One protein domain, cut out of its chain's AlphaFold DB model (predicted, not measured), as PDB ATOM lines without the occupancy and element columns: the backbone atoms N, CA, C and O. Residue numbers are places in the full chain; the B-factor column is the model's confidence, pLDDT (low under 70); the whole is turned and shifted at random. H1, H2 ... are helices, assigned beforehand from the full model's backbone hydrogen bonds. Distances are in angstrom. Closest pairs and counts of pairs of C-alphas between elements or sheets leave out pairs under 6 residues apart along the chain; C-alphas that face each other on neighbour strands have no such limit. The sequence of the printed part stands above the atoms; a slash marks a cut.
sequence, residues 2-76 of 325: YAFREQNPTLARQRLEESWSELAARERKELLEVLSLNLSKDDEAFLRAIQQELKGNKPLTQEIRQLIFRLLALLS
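This is residues 2 to 76 of the 325 residues of an uncharacterized protein of Siphonobacter sp. BAB-5404 (UniProt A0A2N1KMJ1). Four helices form an up-and-down bundle, each running against the one before it: H5 packs between H3 and H4, H2 more loosely on H4, and short H1 makes a corner at one end. The printed part has 75 residues with five named helices, H1 to H5 in order along the chain, and no named strand; its class is all helix, with 62 of the 75 residues in the helices, and the whole is compact, with a radius of gyration of the C-alphas of 11.7 A and spans of 36 by 28 by 17 A.

H5, residues 59 to 74, measures 22.8 A, ending at C-alpha 74 (-1.522, -36.860, 6.167). H3 is residues 25 to 37, H4 41 to 53, H2 9 to 22, and H1 2 to 7, from C-alpha 2 (-15.962, -45.082, 13.530).

H5 touches H3 the same way, closest C-alphas Lys 29 and Ile 64, 5.7 A. H4 and H5 form a hairpin, closest C-alphas Leu 47 and Ile 68, 6.1 A. H2 and H4 only just touch, with 3 pairs of C-alphas within 8 A. H1 touches H2 only at the corner, closest C-alphas Arg 5 and Ala 12, 5.2 A. O i to N i+4 pairs are within hydrogen-bond range throughout H1 and H5, and in 8 of 10 in H2, 8 of 9 in H3, 7 of 9 in H4.

The printed part has no cut; its four links are tight. pLDDT is under 70 at residues 2 to 9, 11 to 12, 30 and 33 to 38.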
ATOM      1  N   TYR A   2     -15.806 -46.193  14.482       41.75
ATOM      2  CA  TYR A   2     -15.962 -45.082  13.530       41.75
ATOM      3  C   TYR A   2     -17.090 -44.090  13.887       41.75
ATOM      4  O   TYR A   2     -16.795 -42.946  14.213       41.75
ATOM      5  N   ALA A   3     -18.345 -44.556  13.975       47.50
ATOM      6  CA  ALA A   3     -19.494 -43.710  14.336       47.50
ATOM      7  C   ALA A   3     -19.333 -43.011  15.704       47.50
ATOM      8  O   ALA A   3     -19.745 -41.872  15.895       47.50
ATOM      9  N   PHE A   4     -18.663 -43.668  16.660       56.75
ATOM     10  CA  PHE A   4     -18.355 -43.075  17.966       56.75
ATOM     11  C   PHE A   4     -17.315 -41.951  17.865       56.75
ATOM     12  O   PHE A   4     -17.414 -40.959  18.580       56.75
ATOM     13  N   ARG A   5     -16.331 -42.088  16.972       59.94
ATOM     14  CA  ARG A   5     -15.271 -41.100  16.750       59.94
ATOM     15  C   ARG A   5     -15.759 -39.882  15.970       59.94
ATOM     16  O   ARG A   5     -15.266 -38.793  16.228       59.94
ATOM     17  N   GLU A   6     -16.703 -40.042  15.046       57.53
ATOM     18  CA  GLU A   6     -17.345 -38.888  14.398       57.53
ATOM     19  C   GLU A   6     -18.126 -38.039  15.401       57.53
ATOM     20  O   GLU A   6     -18.057 -36.815  15.366       57.53
ATOM     21  N   GLN A   7     -18.815 -38.691  16.339       63.22
ATOM     22  CA  GLN A   7     -19.614 -38.011  17.355       63.22
ATOM     23  C   GLN A   7     -18.767 -37.470  18.521       63.22
ATOM     24  O   GLN A   7     -19.098 -36.434  19.087       63.22
ATOM     25  N   ASN A   8     -17.691 -38.171  18.903       68.50
ATOM     26  CA  ASN A   8     -16.874 -37.876  20.089       68.50
ATOM     27  C   ASN A   8     -15.369 -38.142  19.835       68.50
ATOM     28  O   ASN A   8     -14.796 -39.072  20.416       68.50
ATOM     29  N   PRO A   9     -14.692 -37.348  18.985       65.31
ATOM     30  CA  PRO A   9     -13.319 -37.625  18.543       65.31
ATOM     31  C   PRO A   9     -12.301 -37.661  19.692       65.31
ATOM     32  O   PRO A   9     -11.469 -38.567  19.754       65.31
ATOM     33  N   THR A  10     -12.408 -36.739  20.653       71.00
ATOM     34  CA  THR A  10     -11.508 -36.667  21.815       71.00
ATOM     35  C   THR A  10     -11.634 -37.888  22.726       71.00
ATOM     36  O   THR A  10     -10.621 -38.450  23.137       71.00
ATOM     37  N   LEU A  11     -12.861 -38.336  23.008       69.38
ATOM     38  CA  LEU A  11     -13.114 -39.495  23.869       69.38
ATOM     39  C   LEU A  11     -12.729 -40.809  23.176       69.38
ATOM     40  O   LEU A  11     -12.229 -41.731  23.815       69.38
ATOM     41  N   ALA A  12     -12.924 -40.898  21.857       69.56
ATOM     42  CA  ALA A  12     -12.449 -42.030  21.066       69.56
ATOM     43  C   ALA A  12     -10.917 -42.148  21.099       69.56
ATOM     44  O   ALA A  12     -10.402 -43.256  21.224       69.56
ATOM     45  N   ARG A  13     -10.201 -41.018  21.035       74.19
ATOM     46  CA  ARG A  13      -8.741 -40.966  21.197       74.19
ATOM     47  C   ARG A  13      -8.307 -41.389  22.602       74.19
ATOM     48  O   ARG A  13      -7.436 -42.237  22.710       74.19
ATOM     49  N   GLN A  14      -8.944 -40.876  23.656       76.88
ATOM     50  CA  GLN A  14      -8.627 -41.263  25.042       76.88
ATOM     51  C   GLN A  14      -8.803 -42.766  25.273       76.88
ATOM     52  O   GLN A  14      -7.903 -43.420  25.781       76.88
ATOM     53  N   ARG A  15      -9.912 -43.349  24.804       76.06
ATOM     54  CA  ARG A  15     -10.126 -44.802  24.896       76.06
ATOM     55  C   ARG A  15      -9.074 -45.598  24.125       76.06
ATOM     56  O   ARG A  15      -8.696 -46.689  24.548       76.06
ATOM     57  N   LEU A  16      -8.617 -45.076  22.986       77.75
ATOM     58  CA  LEU A  16      -7.561 -45.706  22.199       77.75
ATOM     59  C   LEU A  16      -6.224 -45.661  22.951       77.75
ATOM     60  O   LEU A  16      -5.548 -46.679  23.029       77.75
ATOM     61  N   GLU A  17      -5.882 -44.511  23.534       82.44
ATOM     62  CA  GLU A  17      -4.697 -44.330  24.379       82.44
ATOM     63  C   GLU A  17      -4.712 -45.287  25.584       82.44
ATOM     64  O   GLU A  17      -3.716 -45.958  25.840       82.44
ATOM     65  N   GLU A  18      -5.850 -45.402  26.272       84.50
ATOM     66  CA  GLU A  18      -6.029 -46.260  27.452       84.50
ATOM     67  C   GLU A  18      -5.909 -47.756  27.134       84.50
ATOM     68  O   GLU A  18      -5.311 -48.505  27.903       84.50
ATOM     69  N   SER A  19      -6.452 -48.200  25.998       83.44
ATOM     70  CA  SER A  19      -6.450 -49.619  25.609       83.44
ATOM     71  C   SER A  19      -5.198 -50.050  24.842       83.44
ATOM     72  O   SER A  19      -4.950 -51.246  24.701       83.44
ATOM     73  N   TRP A  20      -4.374 -49.110  24.363       87.06
ATOM     74  CA  TRP A  20      -3.252 -49.397  23.463       87.06
ATOM     75  C   TRP A  20      -2.306 -50.487  23.977       87.06
ATOM     76  O   TRP A  20      -1.965 -51.418  23.241       87.06
ATOM     77  N   SER A  21      -1.903 -50.403  25.249       86.81
ATOM     78  CA  SER A  21      -0.963 -51.353  25.854       86.81
ATOM     79  C   SER A  21      -1.520 -52.772  25.963       86.81
ATOM     80  O   SER A  21      -0.739 -53.719  25.950       86.81
ATOM     81  N   GLU A  22      -2.842 -52.919  26.034       86.69
ATOM     82  CA  GLU A  22      -3.530 -54.203  26.216       86.69
ATOM     83  C   GLU A  22      -3.810 -54.915  24.886       86.69
ATOM     84  O   GLU A  22      -3.966 -56.134  24.851       86.69
ATOM     85  N   LEU A  23      -3.826 -54.166  23.781       80.38
ATOM     86  CA  LEU A  23      -4.123 -54.690  22.452       80.38
ATOM     87  C   LEU A  23      -2.964 -55.494  21.865       80.38
ATOM     88  O   LEU A  23      -1.795 -55.086  21.921       80.38
ATOM     89  N   ALA A  24      -3.303 -56.588  21.187       85.75
ATOM     90  CA  ALA A  24      -2.359 -57.343  20.382       85.75
ATOM     91  C   ALA A  24      -1.919 -56.538  19.148       85.75
ATOM     92  O   ALA A  24      -2.638 -55.688  18.624       85.75
ATOM     93  N   ALA A  25      -0.737 -56.847  18.608       82.00
ATOM     94  CA  ALA A  25      -0.164 -56.103  17.481       82.00
ATOM     95  C   ALA A  25      -1.074 -56.056  16.233       82.00
ATOM     96  O   ALA A  25      -1.074 -55.065  15.507       82.00
ATOM     97  N   ARG A  26      -1.871 -57.103  15.986       76.44
ATOM     98  CA  ARG A  26      -2.821 -57.128  14.865       76.44
ATOM     99  C   ARG A  26      -3.985 -56.159  15.082       76.44
ATOM    100  O   ARG A  26      -4.308 -55.403  14.176       76.44
ATOM    101  N   GLU A  27      -4.547 -56.133  16.286       73.94
ATOM    102  CA  GLU A  27      -5.627 -55.209  16.653       73.94
ATOM    103  C   GLU A  27      -5.132 -53.760  16.594       73.94
ATOM    104  O   GLU A  27      -5.786 -52.898  16.016       73.94
ATOM    105  N   ARG A  28      -3.914 -53.501  17.087       80.69
ATOM    106  CA  ARG A  28      -3.239 -52.198  16.960       80.69
ATOM    107  C   ARG A  28      -3.153 -51.728  15.503       80.69
ATOM    108  O   ARG A  28      -3.437 -50.567  15.218       80.69
ATOM    109  N   LYS A  29      -2.782 -52.622  14.580       78.31
ATOM    110  CA  LYS A  29      -2.729 -52.331  13.138       78.31
ATOM    111  C   LYS A  29      -4.115 -51.980  12.585       78.31
ATOM    112  O   LYS A  29      -4.267 -50.922  11.981       78.31
ATOM    113  N   GLU A  30      -5.108 -52.834  12.827       67.06
ATOM    114  CA  GLU A  30      -6.488 -52.644  12.354       67.06
ATOM    115  C   GLU A  30      -7.075 -51.310  12.861       67.06
ATOM    116  O   GLU A  30      -7.751 -50.589  12.129       67.06
ATOM    117  N   LEU A  31      -6.748 -50.912  14.091       71.88
ATOM    118  CA  LEU A  31      -7.177 -49.631  14.651       71.88
ATOM    119  C   LEU A  31      -6.508 -48.419  14.000       71.88
ATOM    120  O   LEU A  31      -7.178 -47.415  13.760       71.88
ATOM    121  N   LEU A  32      -5.214 -48.494  13.690       71.75
ATOM    122  CA  LEU A  32      -4.521 -47.427  12.959       71.75
ATOM    123  C   LEU A  32      -5.065 -47.272  11.534       71.75
ATOM    124  O   LEU A  32      -5.190 -46.152  11.041       71.75
ATOM    125  N   GLU A  33      -5.452 -48.370  10.884       66.56
ATOM    126  CA  GLU A  33      -6.144 -48.322   9.591       66.56
ATOM    127  C   GLU A  33      -7.490 -47.594   9.712       66.56
ATOM    128  O   GLU A  33      -7.796 -46.728   8.891       66.56
ATOM    129  N   VAL A  34      -8.250 -47.843  10.783       64.31
ATOM    130  CA  VAL A  34      -9.489 -47.104  11.088       64.31
ATOM    131  C   VAL A  34      -9.228 -45.632  11.424       64.31
ATOM    132  O   VAL A  34     -10.097 -44.800  11.167       64.31
ATOM    133  N   LEU A  35      -8.059 -45.276  11.965       67.50
ATOM    134  CA  LEU A  35      -7.698 -43.883  12.254       67.50
ATOM    135  C   LEU A  35      -7.536 -43.042  10.975       67.50
ATOM    136  O   LEU A  35      -7.823 -41.848  11.000       67.50
ATOM    137  N   SER A  36      -7.157 -43.666   9.851       64.62
ATOM    138  CA  SER A  36      -6.903 -42.992   8.563       64.62
ATOM    139  C   SER A  36      -8.122 -42.292   7.949       64.62
ATOM    140  O   SER A  36      -8.012 -41.154   7.506       64.62
ATOM    141  N   LEU A  37      -9.287 -42.943   7.970       54.47
ATOM    142  CA  LEU A  37     -10.297 -42.567   8.947       54.47
ATOM    143  C   LEU A  37     -10.582 -41.096   9.124       54.47
ATOM    144  O   LEU A  37     -10.722 -40.311   8.199       54.47
ATOM    145  N   ASN A  38     -10.783 -40.791  10.390       64.31
ATOM    146  CA  ASN A  38     -11.102 -39.480  10.887       64.31
ATOM    147  C   ASN A  38      -9.867 -38.952  11.611       64.31
ATOM    148  O   ASN A  38      -9.877 -38.782  12.836       64.31
ATOM    149  N   LEU A  39      -8.781 -38.831  10.847       73.06
ATOM    150  CA  LEU A  39      -7.503 -38.348  11.331       73.06
ATOM    151  C   LEU A  39      -7.639 -36.864  11.687       73.06
ATOM    152  O   LEU A  39      -8.068 -36.050  10.868       73.06
ATOM    153  N   SER A  40      -7.278 -36.525  12.916       78.06
ATOM    154  CA  SER A  40      -7.301 -35.174  13.465       78.06
ATOM    155  C   SER A  40      -5.903 -34.778  13.922       78.06
ATOM    156  O   SER A  40      -5.078 -35.622  14.268       78.06
ATOM    157  N   LYS A  41      -5.646 -33.470  14.002       83.25
ATOM    158  CA  LYS A  41      -4.401 -32.938  14.568       83.25
ATOM    159  C   LYS A  41      -4.161 -33.411  16.008       83.25
ATOM    160  O   LYS A  41      -3.017 -33.617  16.398       83.25
ATOM    161  N   ASP A  42      -5.227 -33.655  16.764       83.69
ATOM    162  CA  ASP A  42      -5.145 -34.139  18.148       83.69
ATOM    163  C   ASP A  42      -4.561 -35.560  18.265       83.69
ATOM    164  O   ASP A  42      -4.139 -35.967  19.349       83.69
ATOM    165  N   ASP A  43      -4.512 -36.320  17.163       83.56
ATOM    166  CA  ASP A  43      -3.906 -37.654  17.136       83.56
ATOM    167  C   ASP A  43      -2.373 -37.611  17.043       83.56
ATOM    168  O   ASP A  43      -1.726 -38.633  17.269       83.56
ATOM    169  N   GLU A  44      -1.770 -36.458  16.725       91.44
ATOM    170  CA  GLU A  44      -0.326 -36.364  16.473       91.44
ATOM    171  C   GLU A  44       0.502 -36.842  17.672       91.44
ATOM    172  O   GLU A  44       1.412 -37.657  17.516       91.44
ATOM    173  N   ALA A  45       0.166 -36.373  18.878       91.00
ATOM    174  CA  ALA A  45       0.899 -36.719  20.096       91.00
ATOM    175  C   ALA A  45       0.857 -38.231  20.382       91.00
ATOM    176  O   ALA A  45       1.876 -38.825  20.736       91.00
ATOM    177  N   PHE A  46      -0.302 -38.856  20.165       91.19
ATOM    178  CA  PHE A  46      -0.483 -40.298  20.314       91.19
ATOM    179  C   PHE A  46       0.342 -41.079  19.283       91.19
ATOM    180  O   PHE A  46       1.107 -41.972  19.644       91.19
ATOM    181  N   LEU A  47       0.259 -40.698  18.005       92.88
ATOM    182  CA  LEU A  47       1.013 -41.337  16.923       92.88
ATOM    183  C   LEU A  47       2.530 -41.256  17.149       92.88
ATOM    184  O   LEU A  47       3.239 -42.241  16.939       92.88
ATOM    185  N   ARG A  48       3.027 -40.115  17.643       93.81
ATOM    186  CA  ARG A  48       4.439 -39.917  18.013       93.81
ATOM    187  C   ARG A  48       4.866 -40.818  19.168       93.81
ATOM    188  O   ARG A  48       5.953 -41.390  19.112       93.81
ATOM    189  N   ALA A  49       4.028 -40.955  20.196       92.00
ATOM    190  CA  ALA A  49       4.321 -41.819  21.337       92.00
ATOM    191  C   ALA A  49       4.472 -43.285  20.896       92.00
ATOM    192  O   ALA A  49       5.454 -43.940  21.245       92.00
ATOM    193  N   ILE A  50       3.567 -43.771  20.039       91.56
ATOM    194  CA  ILE A  50       3.658 -45.127  19.485       91.56
ATOM    195  C   ILE A  50       4.896 -45.282  18.593       91.56
ATOM    196  O   ILE A  50       5.587 -46.300  18.661       91.56
ATOM    197  N   GLN A  51       5.208 -44.282  17.762       91.62
ATOM    198  CA  GLN A  51       6.400 -44.310  16.909       91.62
ATOM    199  C   GLN A  51       7.683 -44.523  17.731       91.62
ATOM    200  O   GLN A  51       8.578 -45.240  17.293       91.62
ATOM    201  N   GLN A  52       7.764 -43.935  18.930       89.94
ATOM    202  CA  GLN A  52       8.902 -44.091  19.845       89.94
ATOM    203  C   GLN A  52       8.928 -45.456  20.560       89.94
ATOM    204  O   GLN A  52      10.013 -45.969  20.857       89.94
ATOM    205  N   GLU A  53       7.757 -46.044  20.833       90.06
ATOM    206  CA  GLU A  53       7.602 -47.381  21.427       90.06
ATOM    207  C   GLU A  53       8.079 -48.482  20.465       90.06
ATOM    208  O   GLU A  53       8.785 -49.414  20.861       90.06
ATOM    209  N   LEU A  54       7.705 -48.383  19.187       88.25
ATOM    210  CA  LEU A  54       7.907 -49.450  18.210       88.25
ATOM    211  C   LEU A  54       9.343 -49.495  17.681       88.25
ATOM    212  O   LEU A  54       9.764 -48.679  16.865       88.25
ATOM    213  N   LYS A  55      10.083 -50.534  18.086       82.56
ATOM    214  CA  LYS A  55      11.459 -50.791  17.639       82.56
ATOM    215  C   LYS A  55      11.612 -52.176  17.014       82.56
ATOM    216  O   LYS A  55      10.935 -53.133  17.389       82.56
ATOM    217  N   GLY A  56      12.576 -52.290  16.104       81.06
ATOM    218  CA  GLY A  56      12.957 -53.548  15.456       81.06
ATOM    219  C   GLY A  56      12.207 -53.840  14.154       81.06
ATOM    220  O   GLY A  56      11.293 -53.126  13.765       81.06
ATOM    221  N   ASN A  57      12.615 -54.911  13.468       77.94
ATOM    222  CA  ASN A  57      12.236 -55.188  12.074       77.94
ATOM    223  C   ASN A  57      11.321 -56.413  11.921       77.94
ATOM    224  O   ASN A  57      11.367 -57.109  10.910       77.94
ATOM    225  N   LYS A  58      10.498 -56.717  12.934       88.38
ATOM    226  CA  LYS A  58       9.460 -57.749  12.779       88.38
ATOM    227  C   LYS A  58       8.439 -57.275  11.728       88.38
ATOM    228  O   LYS A  58       8.059 -56.107  11.807       88.38
ATOM    229  N   PRO A  59       7.938 -58.140  10.823       85.38
ATOM    230  CA  PRO A  59       7.056 -57.720   9.727       85.38
ATOM    231  C   PRO A  59       5.846 -56.892  10.181       85.38
ATOM    232  O   PRO A  59       5.620 -55.795   9.690       85.38
ATOM    233  N   LEU A  60       5.130 -57.347  11.213       82.50
ATOM    234  CA  LEU A  60       3.964 -56.623  11.726       82.50
ATOM    235  C   LEU A  60       4.336 -55.286  12.394       82.50
ATOM    236  O   LEU A  60       3.642 -54.293  12.224       82.50
ATOM    237  N   THR A  61       5.459 -55.226  13.117       88.62
ATOM    238  CA  THR A  61       5.985 -53.965  13.677       88.62
ATOM    239  C   THR A  61       6.360 -52.986  12.566       88.62
ATOM    240  O   THR A  61       6.097 -51.791  12.672       88.62
ATOM    241  N   GLN A  62       6.949 -53.496  11.487       89.12
ATOM    242  CA  GLN A  62       7.306 -52.725  10.308       89.12
ATOM    243  C   GLN A  62       6.059 -52.133   9.629       89.12
ATOM    244  O   GLN A  62       6.028 -50.930   9.385       89.12
ATOM    245  N   GLU A  63       5.012 -52.933   9.419       85.56
ATOM    246  CA  GLU A  63       3.725 -52.471   8.877       85.56
ATOM    247  C   GLU A  63       3.077 -51.382   9.741       85.56
ATOM    248  O   GLU A  63       2.604 -50.373   9.220       85.56
ATOM    249  N   ILE A  64       3.091 -51.546  11.067       88.06
ATOM    250  CA  ILE A  64       2.538 -50.549  11.990       88.06
ATOM    251  C   ILE A  64       3.322 -49.229  11.906       88.06
ATOM    252  O   ILE A  64       2.708 -48.164  11.853       88.06
ATOM    253  N   ARG A  65       4.660 -49.269  11.825       92.81
ATOM    254  CA  ARG A  65       5.480 -48.057  11.627       92.81
ATOM    255  C   ARG A  65       5.153 -47.348  10.313       92.81
ATOM    256  O   ARG A  65       4.995 -46.128  10.323       92.81
ATOM    257  N   GLN A  66       4.963 -48.097   9.222       90.38
ATOM    258  CA  GLN A  66       4.537 -47.518   7.942       90.38
ATOM    259  C   GLN A  66       3.183 -46.820   8.069       90.38
ATOM    260  O   GLN A  66       3.010 -45.718   7.553       90.38
ATOM    261  N   LEU A  67       2.216 -47.442   8.752       85.12
ATOM    262  CA  LEU A  67       0.901 -46.840   8.978       85.12
ATOM    263  C   LEU A  67       1.004 -45.549   9.788       85.12
ATOM    264  O   LEU A  67       0.428 -44.544   9.382       85.12
ATOM    265  N   ILE A  68       1.772 -45.544  10.876       93.31
ATOM    266  CA  ILE A  68       1.978 -44.346  11.701       93.31
ATOM    267  C   ILE A  68       2.600 -43.222  10.879       93.31
ATOM    268  O   ILE A  68       2.082 -42.108  10.891       93.31
ATOM    269  N   PHE A  69       3.659 -43.509  10.118       94.81
ATOM    270  CA  PHE A  69       4.270 -42.512   9.243       94.81
ATOM    271  C   PHE A  69       3.271 -41.972   8.210       94.81
ATOM    272  O   PHE A  69       3.158 -40.760   8.040       94.81
ATOM    273  N   ARG A  70       2.503 -42.853   7.556       89.50
ATOM    274  CA  ARG A  70       1.467 -42.454   6.590       89.50
ATOM    275  C   ARG A  70       0.416 -41.547   7.230       89.50
ATOM    276  O   ARG A  70       0.027 -40.567   6.610       89.50
ATOM    277  N   LEU A  71      -0.021 -41.844   8.454       87.38
ATOM    278  CA  LEU A  71      -0.969 -41.009   9.195       87.38
ATOM    279  C   LEU A  71      -0.350 -39.646   9.526       87.38
ATOM    280  O   LEU A  71      -0.940 -38.619   9.210       87.38
ATOM    281  N   LEU A  72       0.869 -39.617  10.069       94.06
ATOM    282  CA  LEU A  72       1.582 -38.373  10.373       94.06
ATOM    283  C   LEU A  72       1.795 -37.497   9.124       94.06
ATOM    284  O   LEU A  72       1.608 -36.284   9.181       94.06
ATOM    285  N   ALA A  73       2.109 -38.101   7.974       91.62
ATOM    286  CA  ALA A  73       2.270 -37.400   6.697       91.62
ATOM    287  C   ALA A  73       0.954 -36.826   6.131       91.62
ATOM    288  O   ALA A  73       0.981 -35.907   5.309       91.62
ATOM    289  N   LEU A  74      -0.198 -37.347   6.564       84.94
ATOM    290  CA  LEU A  74      -1.522 -36.860   6.167       84.94
ATOM    291  C   LEU A  74      -2.064 -35.760   7.086       84.94
ATOM    292  O   LEU A  74      -3.027 -35.086   6.716       84.94
ATOM    293  N   LEU A  75      -1.443 -35.527   8.246       87.75
ATOM    294  CA  LEU A  75      -1.784 -34.391   9.095       87.75
ATOM    295  C   LEU A  75      -1.427 -33.076   8.396       87.75
ATOM    296  O   LEU A  75      -0.293 -32.855   7.967       87.75
ATOM    297  N   SER A  76      -2.411 -32.180   8.302       82.88
ATOM    298  CA  SER A  76      -2.213 -30.854   7.717       82.88
ATOM    299  C   SER A  76      -1.166 -30.067   8.510       82.88
ATOM    300  O   SER A  76      -1.287 -29.916   9.727       82.88
TER     301      SER A  76